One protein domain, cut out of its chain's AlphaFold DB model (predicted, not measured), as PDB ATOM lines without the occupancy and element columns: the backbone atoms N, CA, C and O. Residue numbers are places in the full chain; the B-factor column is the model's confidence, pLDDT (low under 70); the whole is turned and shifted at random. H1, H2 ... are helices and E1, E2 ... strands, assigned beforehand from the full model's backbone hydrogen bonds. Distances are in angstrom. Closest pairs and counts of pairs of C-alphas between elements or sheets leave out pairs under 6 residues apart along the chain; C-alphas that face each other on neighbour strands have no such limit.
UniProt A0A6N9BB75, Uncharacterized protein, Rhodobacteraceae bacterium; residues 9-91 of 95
ATOM      1  N   MET A   9     220.437 142.438 270.258       98.62
ATOM      2  CA  MET A   9     220.976 143.686 269.735       98.62
ATOM      3  C   MET A   9     222.355 143.430 269.140       98.62
ATOM      4  O   MET A   9     223.119 142.634 269.676       98.62
ATOM      5  N   PHE A  10     222.693 144.092 268.039       98.38
ATOM      6  CA  PHE A  10     223.999 143.938 267.403       98.38
ATOM      7  C   PHE A  10     224.801 145.221 267.553       98.38
ATOM      8  O   PHE A  10     224.453 146.251 266.975       98.38
ATOM      9  N   PHE A  11     225.880 145.159 268.328       98.06
ATOM     10  CA  PHE A  11     226.662 146.337 268.675       98.06
ATOM     11  C   PHE A  11     228.121 146.185 268.285       98.06
ATOM     12  O   PHE A  11     228.694 145.094 268.310       98.06
ATOM     13  N   ARG A  12     228.741 147.328 267.987       98.44
ATOM     14  CA  ARG A  12     230.190 147.492 268.062       98.44
ATOM     15  C   ARG A  12     230.546 147.952 269.478       98.44
ATOM     16  O   ARG A  12     230.147 149.046 269.870       98.44
ATOM     17  N   GLY A  13     231.322 147.151 270.201       96.88
ATOM     18  CA  GLY A  13     231.902 147.485 271.504       96.88
ATOM     19  C   GLY A  13     233.413 147.647 271.367       96.88
ATOM     20  O   GLY A  13     234.118 146.688 271.051       96.88
ATOM     21  N   GLY A  14     233.924 148.869 271.535       98.06
ATOM     22  CA  GLY A  14     235.332 149.162 271.248       98.06
ATOM     23  C   GLY A  14     235.709 148.758 269.814       98.06
ATOM     24  O   GLY A  14     235.046 149.146 268.854       98.06
ATOM     25  N   THR A  15     236.760 147.960 269.647       97.75
ATOM     26  CA  THR A  15     237.215 147.458 268.334       97.75
ATOM     27  C   THR A  15     236.607 146.106 267.940       97.75
ATOM     28  O   THR A  15     236.985 145.543 266.916       97.75
ATOM     29  N   SER A  16     235.662 145.580 268.726       98.19
ATOM     30  CA  SER A  16     234.967 144.316 268.460       98.19
ATOM     31  C   SER A  16     233.488 144.531 268.133       98.19
ATOM     32  O   SER A  16     232.919 145.594 268.391       98.19
ATOM     33  N   ARG A  17     232.845 143.515 267.554       98.00
ATOM     34  CA  ARG A  17     231.418 143.536 267.214       98.00
ATOM     35  C   ARG A  17     230.778 142.184 267.505       98.00
ATOM     36  O   ARG A  17     231.410 141.154 267.284       98.00
ATOM     37  N   GLY A  18     229.530 142.190 267.958       98.31
ATOM     38  CA  GLY A  18     228.831 140.959 268.299       98.31
ATOM     39  C   GLY A  18     227.377 141.165 268.709       98.31
ATOM     40  O   GLY A  18     226.963 142.303 268.958       98.31
ATOM     41  N   PRO A  19     226.585 140.080 268.753       98.62
ATOM     42  CA  PRO A  19     225.248 140.117 269.311       98.62
ATOM     43  C   PRO A  19     225.270 140.139 270.847       98.62
ATOM     44  O   PRO A  19     226.123 139.533 271.500       98.62
ATOM     45  N   TYR A  20     224.286 140.837 271.396       98.75
ATOM     46  CA  TYR A  20     223.997 140.986 272.811       98.75
ATOM     47  C   TYR A  20     222.606 140.408 273.057       98.75
ATOM     48  O   TYR A  20     221.635 140.843 272.430       98.75
ATOM     49  N   PHE A  21     222.521 139.442 273.963       98.81
ATOM     50  CA  PHE A  21     221.292 138.733 274.302       98.81
ATOM     51  C   PHE A  21     220.903 138.972 275.754       98.81
ATOM     52  O   PHE A  21     221.762 139.176 276.615       98.81
ATOM     53  N   ARG A  22     219.605 138.859 276.045       98.56
ATOM     54  CA  ARG A  22     219.156 138.607 277.412       98.56
ATOM     55  C   ARG A  22     219.302 137.122 277.725       98.56
ATOM     56  O   ARG A  22     218.970 136.282 276.895       98.56
ATOM     57  N   SER A  23     219.742 136.804 278.938       98.31
ATOM     58  CA  SER A  23     219.839 135.420 279.420       98.31
ATOM     59  C   SER A  23     218.480 134.703 279.397       98.31
ATOM     60  O   SER A  23     218.409 133.527 279.051       98.31
ATOM     61  N   ASP A  24     217.389 135.428 279.679       98.06
ATOM     62  CA  ASP A  24     216.019 134.885 279.701       98.06
ATOM     63  C   ASP A  24     215.538 134.358 278.337       98.06
ATOM     64  O   ASP A  24     214.669 133.490 278.289       98.06
ATOM     65  N   ASP A  25     216.110 134.867 277.242       98.44
ATOM     66  CA  ASP A  25     215.751 134.489 275.871       98.44
ATOM     67  C   ASP A  25     216.589 133.301 275.352       98.44
ATOM     68  O   ASP A  25     216.431 132.872 274.206       98.44
ATOM     69  N   LEU A  26     217.498 132.766 276.177       98.38
ATOM     70  CA  LEU A  26     218.450 131.723 275.807       98.38
ATOM     71  C   LEU A  26     218.299 130.453 276.665       98.38
ATOM     72  O   LEU A  26     217.807 130.493 277.796       98.38
ATOM     73  N   PRO A  27     218.752 129.289 276.161       98.06
ATOM     74  CA  PRO A  27     218.846 128.087 276.976       98.06
ATOM     75  C   PRO A  27     219.775 128.291 278.180       98.06
ATOM     76  O   PRO A  27     220.880 128.810 278.045       98.06
ATOM     77  N   ARG A  28     219.348 127.805 279.351       96.31
ATOM     78  CA  ARG A  28     220.177 127.792 280.571       96.31
ATOM     79  C   ARG A  28     221.243 126.696 280.559       96.31
ATOM     80  O   ARG A  28     222.279 126.834 281.201       96.31
ATOM     81  N   ASP A  29     220.968 125.604 279.854       97.81
ATOM     82  CA  ASP A  29     221.898 124.494 279.678       97.81
ATOM     83  C   ASP A  29     223.063 124.902 278.762       97.81
ATOM     84  O   ASP A  29     222.842 125.462 277.686       97.81
ATOM     85  N   ARG A  30     224.302 124.647 279.197       97.00
ATOM     86  CA  ARG A  30     225.509 125.179 278.545       97.00
ATOM     87  C   ARG A  30     225.772 124.546 277.180       97.00
ATOM     88  O   ARG A  30     226.257 125.240 276.283       97.00
ATOM     89  N   ASP A  31     225.407 123.282 277.008       98.06
ATOM     90  CA  ASP A  31     225.576 122.564 275.746       98.06
ATOM     91  C   ASP A  31     224.562 123.068 274.715       98.06
ATOM     92  O   ASP A  31     224.945 123.499 273.626       98.06
ATOM     93  N   LYS A  32     223.284 123.178 275.100       98.38
ATOM     94  CA  LYS A  32     222.245 123.782 274.245       98.38
ATOM     95  C   LYS A  32     222.525 125.244 273.920       98.38
ATOM     96  O   LYS A  32     222.289 125.683 272.795       98.38
ATOM     97  N   LEU A  33     223.027 126.016 274.885       98.62
ATOM     98  CA  LEU A  33     223.458 127.388 274.637       98.62
ATOM     99  C   LEU A  33     224.569 127.408 273.583       98.62
ATOM    100  O   LEU A  33     224.499 128.192 272.642       98.62
ATOM    101  N   SER A  34     225.560 126.525 273.702       98.69
ATOM    102  CA  SER A  34     226.662 126.441 272.741       98.69
ATOM    103  C   SER A  34     226.165 126.139 271.327       98.69
ATOM    104  O   SER A  34     226.598 126.799 270.385       98.69
ATOM    105  N   GLU A  35     225.214 125.214 271.172       98.44
ATOM    106  CA  GLU A  35     224.576 124.919 269.881       98.44
ATOM    107  C   GLU A  35     223.895 126.155 269.276       98.44
ATOM    108  O   GLU A  35     224.102 126.463 268.098       98.44
ATOM    109  N   VAL A  36     223.136 126.902 270.089       98.56
ATOM    110  CA  VAL A  36     222.496 128.153 269.659       98.56
ATOM    111  C   VAL A  36     223.544 129.177 269.235       98.56
ATOM    112  O   VAL A  36     223.428 129.747 268.153       98.56
ATOM    113  N   LEU A  37     224.588 129.401 270.036       98.69
ATOM    114  CA  LEU A  37     225.614 130.402 269.731       98.69
ATOM    115  C   LEU A  37     226.437 130.041 268.486       98.69
ATOM    116  O   LEU A  37     226.771 130.924 267.696       98.69
ATOM    117  N   ILE A  38     226.714 128.752 268.269       98.62
ATOM    118  CA  ILE A  38     227.353 128.249 267.046       98.62
ATOM    119  C   ILE A  38     226.490 128.565 265.822       98.62
ATOM    120  O   ILE A  38     227.019 129.058 264.825       98.62
ATOM    121  N   ALA A  39     225.178 128.322 265.902       98.12
ATOM    122  CA  ALA A  39     224.245 128.624 264.820       98.12
ATOM    123  C   ALA A  39     224.115 130.135 264.577       98.12
ATOM    124  O   ALA A  39     224.225 130.582 263.442       98.12
ATOM    125  N   VAL A  40     223.963 130.932 265.640       98.31
ATOM    126  CA  VAL A  40     223.870 132.402 265.571       98.31
ATOM    127  C   VAL A  40     225.090 133.008 264.885       98.31
ATOM    128  O   VAL A  40     224.952 133.912 264.065       98.31
ATOM    129  N   ILE A  41     226.291 132.538 265.220       98.44
ATOM    130  CA  ILE A  41     227.528 133.060 264.637       98.44
ATOM    131  C   ILE A  41     227.792 132.485 263.244       98.44
ATOM    132  O   ILE A  41     228.465 133.141 262.458       98.44
ATOM    133  N   GLY A  42     227.262 131.309 262.904       98.00
ATOM    134  CA  GLY A  42     227.619 130.604 261.670       98.00
ATOM    135  C   GLY A  42     229.002 129.949 261.767       98.00
ATOM    136  O   GLY A  42     229.765 129.919 260.795       98.00
ATOM    137  N   ALA A  43     229.369 129.485 262.964       97.44
ATOM    138  CA  ALA A  43     230.666 128.877 263.239       97.44
ATOM    139  C   ALA A  43     230.831 127.521 262.531       97.44
ATOM    140  O   ALA A  43     229.876 126.768 262.338       97.44
ATOM    141  N   GLY A  44     232.066 127.190 262.149       95.56
ATOM    142  CA  GLY A  44     232.349 126.016 261.311       95.56
ATOM    143  C   GLY A  44     232.510 126.341 259.822       95.56
ATOM    144  O   GLY A  44     232.792 125.453 259.022       95.56
ATOM    145  N   ASN A  45     232.353 127.611 259.445       95.38
ATOM    146  CA  ASN A  45     232.641 128.131 258.115       95.38
ATOM    147  C   ASN A  45     233.556 129.347 258.270       95.38
ATOM    148  O   ASN A  45     233.192 130.287 258.965       95.38
ATOM    149  N   ILE A  46     234.710 129.370 257.597       95.88
ATOM    150  CA  ILE A  46     235.697 130.457 257.738       95.88
ATOM    151  C   ILE A  46     235.141 131.853 257.409       95.88
ATOM    152  O   ILE A  46     235.669 132.857 257.873       95.88
ATOM    153  N   ARG A  47     234.064 131.928 256.621       97.31
ATOM    154  CA  ARG A  47     233.382 133.183 256.276       97.31
ATOM    155  C   ARG A  47     232.228 133.522 257.216       97.31
ATOM    156  O   ARG A  47     231.709 134.624 257.112       97.31
ATOM    157  N   ASN A  48     231.791 132.580 258.056       97.25
ATOM    158  CA  ASN A  48     230.582 132.682 258.876       97.25
ATOM    159  C   ASN A  48     229.329 133.119 258.085       97.25
ATOM    160  O   ASN A  48     228.457 133.796 258.612       97.25
ATOM    161  N   ILE A  49     229.242 132.725 256.806       97.50
ATOM    162  CA  ILE A  49     228.279 133.276 255.831       97.50
ATOM    163  C   ILE A  49     226.804 133.001 256.163       97.50
ATOM    164  O   ILE A  49     225.930 133.702 255.667       97.50
ATOM    165  N   ASP A  50     226.537 131.989 256.988       97.12
ATOM    166  CA  ASP A  50     225.193 131.587 257.415       97.12
ATOM    167  C   ASP A  50     224.942 131.964 258.888       97.12
ATOM    168  O   ASP A  50     224.396 131.193 259.670       97.12
ATOM    169  N   GLY A  51     225.438 133.133 259.297       97.69
ATOM    170  CA  GLY A  51     225.298 133.659 260.651       97.69
ATOM    171  C   GLY A  51     225.750 135.115 260.766       97.69
ATOM    172  O   GLY A  51     225.987 135.800 259.774       97.69
ATOM    173  N   LEU A  52     225.849 135.606 262.001       98.00
ATOM    174  CA  LEU A  52     226.219 136.991 262.317       98.00
ATOM    175  C   LEU A  52     227.736 137.222 262.404       98.00
ATOM    176  O   LEU A  52     228.181 138.368 262.532       98.00
ATOM    177  N   GLY A  53     228.529 136.147 262.391       97.62
ATOM    178  CA  GLY A  53     229.981 136.222 262.458       97.62
ATOM    179  C   GLY A  53     230.579 136.940 261.249       97.62
ATOM    180  O   GLY A  53     230.039 136.914 260.149       97.62
ATOM    181  N   GLY A  54     231.727 137.587 261.445       97.19
ATOM    182  CA  GLY A  54     232.453 138.286 260.376       97.19
ATOM    183  C   GLY A  54     233.708 137.562 259.887       97.19
ATOM    184  O   GLY A  54     234.585 138.214 259.326       97.19
ATOM    185  N   GLY A  55     233.857 136.259 260.156       96.94
ATOM    186  CA  GLY A  55     235.028 135.479 259.733       96.94
ATOM    187  C   GLY A  55     236.324 135.813 260.485       96.94
ATOM    188  O   GLY A  55     237.410 135.448 260.045       96.94
ATOM    189  N   SER A  56     236.243 136.530 261.611       97.12
ATOM    190  CA  SER A  56     237.404 136.892 262.434       97.12
ATOM    191  C   SER A  56     237.074 136.889 263.924       97.12
ATOM    192  O   SER A  56     235.938 137.151 264.322       97.12
ATOM    193  N   SER A  57     238.088 136.681 264.765       96.00
ATOM    194  CA  SER A  57     237.931 136.560 266.223       96.00
ATOM    195  C   SER A  57     237.331 137.795 266.913       96.00
ATOM    196  O   SER A  57     236.761 137.676 267.996       96.00
ATOM    197  N   VAL A  58     237.431 138.982 266.306       97.44
ATOM    198  CA  VAL A  58     236.833 140.228 266.830       97.44
ATOM    199  C   VAL A  58     235.363 140.405 266.441       97.44
ATOM    200  O   VAL A  58     234.708 141.333 266.908       97.44
ATOM    201  N   THR A  59     234.838 139.502 265.609       97.75
ATOM    202  CA  THR A  59     233.458 139.510 265.097       97.75
ATOM    203  C   THR A  59     232.674 138.234 265.422       97.75
ATOM    204  O   THR A  59     231.559 138.075 264.941       97.75
ATOM    205  N   THR A  60     233.232 137.328 266.231       97.81
ATOM    206  CA  THR A  60     232.579 136.087 266.704       97.81
ATOM    207  C   THR A  60     232.391 136.084 268.224       97.81
ATOM    208  O   THR A  60     232.536 135.068 268.907       97.81
ATOM    209  N   LYS A  61     232.113 137.268 268.770       98.44
ATOM    210  CA  LYS A  61     231.970 137.532 270.203       98.44
ATOM    211  C   LYS A  61     230.502 137.650 270.565       98.44
ATOM    212  O   LYS A  61     229.772 138.314 269.839       98.44
ATOM    213  N   VAL A  62     230.084 137.060 271.678       98.75
ATOM    214  CA  VAL A  62     228.701 137.145 272.157       98.75
ATOM    215  C   VAL A  62     228.685 137.624 273.602       98.75
ATOM    216  O   VAL A  62     229.443 137.124 274.433       98.75
ATOM    217  N   ALA A  63     227.804 138.579 273.887       98.69
ATOM    218  CA  ALA A  63     227.512 139.052 275.232       98.69
ATOM    219  C   ALA A  63     226.124 138.570 275.665       98.69
ATOM    220  O   ALA A  63     225.155 138.687 274.911       98.69
ATOM    221  N   ILE A  64     226.019 138.042 276.880       98.69
ATOM    222  CA  ILE A  64     224.760 137.591 277.475       98.69
ATOM    223  C   ILE A  64     224.582 138.327 278.797       98.69
ATOM    224  O   ILE A  64     225.471 138.308 279.646       98.69
ATOM    225  N   LEU A  65     223.440 138.993 278.941       98.50
ATOM    226  CA  LEU A  65     223.154 139.898 280.045       98.50
ATOM    227  C   LEU A  65     221.919 139.445 280.824       98.50
ATOM    228  O   LEU A  65     220.911 139.035 280.242       98.50
ATOM    229  N   SER A  66     221.961 139.592 282.140       98.50
ATOM    230  CA  SER A  66     220.777 139.548 283.001       98.50
ATOM    231  C   SER A  66     220.887 140.595 284.096       98.50
ATOM    232  O   SER A  66     221.954 141.161 284.318       98.50
ATOM    233  N   LYS A  67     219.782 140.865 284.789       98.31
ATOM    234  CA  LYS A  67     219.837 141.652 286.021       98.31
ATOM    235  C   LYS A  67     220.673 140.894 287.058       98.31
ATOM    236  O   LYS A  67     220.523 139.674 287.161       98.31
ATOM    237  N   SER A  68     221.540 141.599 287.778       98.06
ATOM    238  CA  SER A  68     222.304 140.999 288.874       98.06
ATOM    239  C   SER A  68     221.429 140.772 290.107       98.06
ATOM    240  O   SER A  68     220.425 141.461 290.314       98.06
ATOM    241  N   ASN A  69     221.808 139.771 290.899       96.12
ATOM    242  CA  ASN A  69     221.276 139.554 292.244       96.12
ATOM    243  C   ASN A  69     222.235 140.075 293.329       96.12
ATOM    244  O   ASN A  69     221.874 140.048 294.505       96.12
ATOM    245  N   GLU A  70     223.428 140.531 292.945       97.06
ATOM    246  CA  GLU A  70     224.427 141.087 293.851       97.06
ATOM    247  C   GLU A  70     224.111 142.554 294.154       97.06
ATOM    248  O   GLU A  70     223.565 143.285 293.328       97.06
ATOM    249  N   SER A  71     224.424 143.005 295.368       96.94
ATOM    250  CA  SER A  71     224.086 144.367 295.801       96.94
ATOM    251  C   SER A  71     224.990 145.454 295.214       96.94
ATOM    252  O   SER A  71     224.641 146.631 295.277       96.94
ATOM    253  N   ASP A  72     226.162 145.083 294.702       97.88
ATOM    254  CA  ASP A  72     227.192 145.980 294.169       97.88
ATOM    255  C   ASP A  72     227.296 145.951 292.633       97.88
ATOM    256  O   ASP A  72     228.128 146.661 292.064       97.88
ATOM    257  N   ALA A  73     226.431 145.189 291.956       98.12
ATOM    258  CA  ALA A  73     226.354 145.115 290.503       98.12
ATOM    259  C   ALA A  73     224.910 145.280 290.010       98.12
ATOM    260  O   ALA A  73     223.965 144.755 290.587       98.12
ATOM    261  N   ASP A  74     224.728 145.981 288.890       98.31
ATOM    262  CA  ASP A  74     223.406 146.117 288.263       98.31
ATOM    263  C   ASP A  74     223.086 144.945 287.319       98.31
ATOM    264  O   ASP A  74     221.922 144.575 287.113       98.31
ATOM    265  N   VAL A  75     224.121 144.358 286.712       98.25
ATOM    266  CA  VAL A  75     224.003 143.363 285.641       98.25
ATOM    267  C   VAL A  75     225.003 142.227 285.805       98.25
ATOM    268  O   VAL A  75     226.163 142.450 286.135       98.25
ATOM    269  N   GLU A  76     224.558 141.015 285.483       98.00
ATOM    270  CA  GLU A  76     225.459 139.904 285.193       98.00
ATOM    271  C   GLU A  76     225.890 139.987 283.736       98.00
ATOM    272  O   GLU A  76     225.054 140.113 282.834       98.00
ATOM    273  N   TYR A  77     227.195 139.871 283.504       98.00
ATOM    274  CA  TYR A  77     227.775 139.830 282.172       98.00
ATOM    275  C   TYR A  77     228.498 138.510 281.957       98.00
ATOM    276  O   TYR A  77     229.526 138.226 282.571       98.00
ATOM    277  N   LEU A  78     227.972 137.721 281.028       97.94
ATOM    278  CA  LEU A  78     228.614 136.515 280.551       97.94
ATOM    279  C   LEU A  78     229.129 136.738 279.130       97.94
ATOM    280  O   LEU A  78     228.362 137.007 278.201       97.94
ATOM    281  N   PHE A  79     230.432 136.544 278.959       98.56
ATOM    282  CA  PHE A  79     231.077 136.541 277.657       98.56
ATOM    283  C   PHE A  79     231.166 135.121 277.086       98.56
ATOM    284  O   PHE A  79     231.471 134.162 277.796       98.56
ATOM    285  N   ALA A  80     230.929 134.993 275.781       98.50
ATOM    286  CA  ALA A  80     231.163 133.765 275.038       98.50
ATOM    287  C   ALA A  80     231.956 134.061 273.760       98.50
ATOM    288  O   ALA A  80     231.531 134.825 272.884       98.50
ATOM    289  N   LYS A  81     233.120 133.422 273.637       98.12
ATOM    290  CA  LYS A  81     233.933 133.443 272.423       98.12
ATOM    291  C   LYS A  81     233.566 132.246 271.563       98.12
ATOM    292  O   LYS A  81     233.825 131.107 271.939       98.12
ATOM    293  N   VAL A  82     233.015 132.499 270.383       98.38
ATOM    294  CA  VAL A  82     232.673 131.436 269.436       98.38
ATOM    295  C   VAL A  82     233.813 131.265 268.432       98.38
ATOM    296  O   VAL A  82     234.407 132.244 267.962       98.38
ATOM    297  N   GLY A  83     234.152 130.013 268.124       97.38
ATOM    298  CA  GLY A  83     235.135 129.678 267.098       97.38
ATOM    299  C   GLY A  83     234.722 130.205 265.722       97.38
ATOM    300  O   GLY A  83     233.541 130.274 265.396       97.38
ATOM    301  N   VAL A  84     235.700 130.585 264.898       97.06
ATOM    302  CA  VAL A  84     235.430 131.067 263.533       97.06
ATOM    303  C   VAL A  84     235.129 129.872 262.621       97.06
ATOM    304  O   VAL A  84     234.021 129.703 262.118       97.06
ATOM    305  N   ASP A  85     236.118 129.000 262.461       95.38
ATOM    306  CA  ASP A  85     236.124 127.821 261.593       95.38
ATOM    307  C   ASP A  85     235.813 126.516 262.341       95.38
ATOM    308  O   ASP A  85     235.602 125.476 261.721       95.38
ATOM    309  N   LYS A  86     235.751 126.565 263.674       96.25
ATOM    310  CA  LYS A  86     235.435 125.427 264.541       96.25
ATOM    311  C   LYS A  86     234.121 125.660 265.272       96.25
ATOM    312  O   LYS A  86     233.882 126.743 265.799       96.25
ATOM    313  N   LYS A  87     233.304 124.611 265.363       97.62
ATOM    314  CA  LYS A  87     232.060 124.586 266.145       97.62
ATOM    315  C   LYS A  87     232.370 124.430 267.638       97.62
ATOM    316  O   LYS A  87     232.166 123.363 268.204       97.62
ATOM    317  N   LEU A  88     232.932 125.473 268.243       97.12
ATOM    318  CA  LEU A  88     233.255 125.517 269.670       97.12
ATOM    319  C   LEU A  88     232.840 126.857 270.271       97.12
ATOM    320  O   LEU A  88     232.873 127.883 269.586       97.12
ATOM    321  N   VAL A  89     232.519 126.841 271.561       98.50
ATOM    322  CA  VAL A  89     232.291 128.041 272.364       98.50
ATOM    323  C   VAL A  89     233.175 127.970 273.602       98.50
ATOM    324  O   VAL A  89     233.248 126.934 274.256       98.50
ATOM    325  N   ASP A  90     233.857 129.067 273.903       97.81
ATOM    326  CA  ASP A  90     234.672 129.236 275.097       97.81
ATOM    327  C   ASP A  90     234.052 130.316 275.994       97.81
ATOM    328  O   ASP A  90     233.869 131.462 275.574       97.81
ATOM    329  N   PHE A  91     233.714 129.923 277.222       97.94
ATOM    330  CA  PHE A  91     233.108 130.776 278.247       97.94
ATOM    331  C   PHE A  91     234.081 131.143 279.381       97.94
ATOM    332  O   PHE A  91     233.667 131.761 280.355       97.94
TER     333      PHE A  91
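What this domain is: This is residues 9 to 91 of the 95 residues of an uncharacterized protein of Rhodobacteraceae bacterium (UniProt A0A6N9BB75). A strongly twisted four-stranded sheet has one helix, H1, over one face; the loop of residues 42 to 60 and the turn between E3 and E4 lie at opposite ends of the longest axis. The 83 printed residues run E1 E2 H1 E3 E4, under half in named elements; the class is mixed, helices and strands. The mixed sheet is ordered E1 E2 E3 E4. The whole is compact, radius of gyration of the C-alphas 12.8 A, spanning 42 by 29 by 18 A.

Where its parts are: E1 is residues 9 to 13, 11.7 A, from C-alpha 9 at (220.976, 143.686, 269.735). E2 is 16 to 22, 19.0 A; E3 61 to 67, 20.4 A; E4 75 to 82, 21.9 A, ending at C-alpha 82 at (232.673, 131.436, 269.436). H1 is 30 to 41, 16.1 A.

How they stand to each other: Hairpin E1 and E2 is antiparallel, N 11 to O 18 3.1 A; hairpin E3 and E4 likewise, N 64 to O 78 2.9 A. E2 and E3 are parallel, N 63 to O 19 3.1 A; with H1 between they form a strand-helix-strand unit, its crossover right-handed. H1 is on the sheet, height 9.5 A, over E3 and E4, slantwise at 53 degrees to E3 on the local plane; its closest C-alphas to E4 are Ile 38 and Val 82, 6.6 A. In H1 every O i to N i+4 pair is within hydrogen-bond range.

The domain as a whole: The farthest C-alphas, Ile 46 and Ser 71, are 42.2 A apart. The printed part has no cut; H1 to E3 is a long link. No printed residue is under 70 in pLDDT.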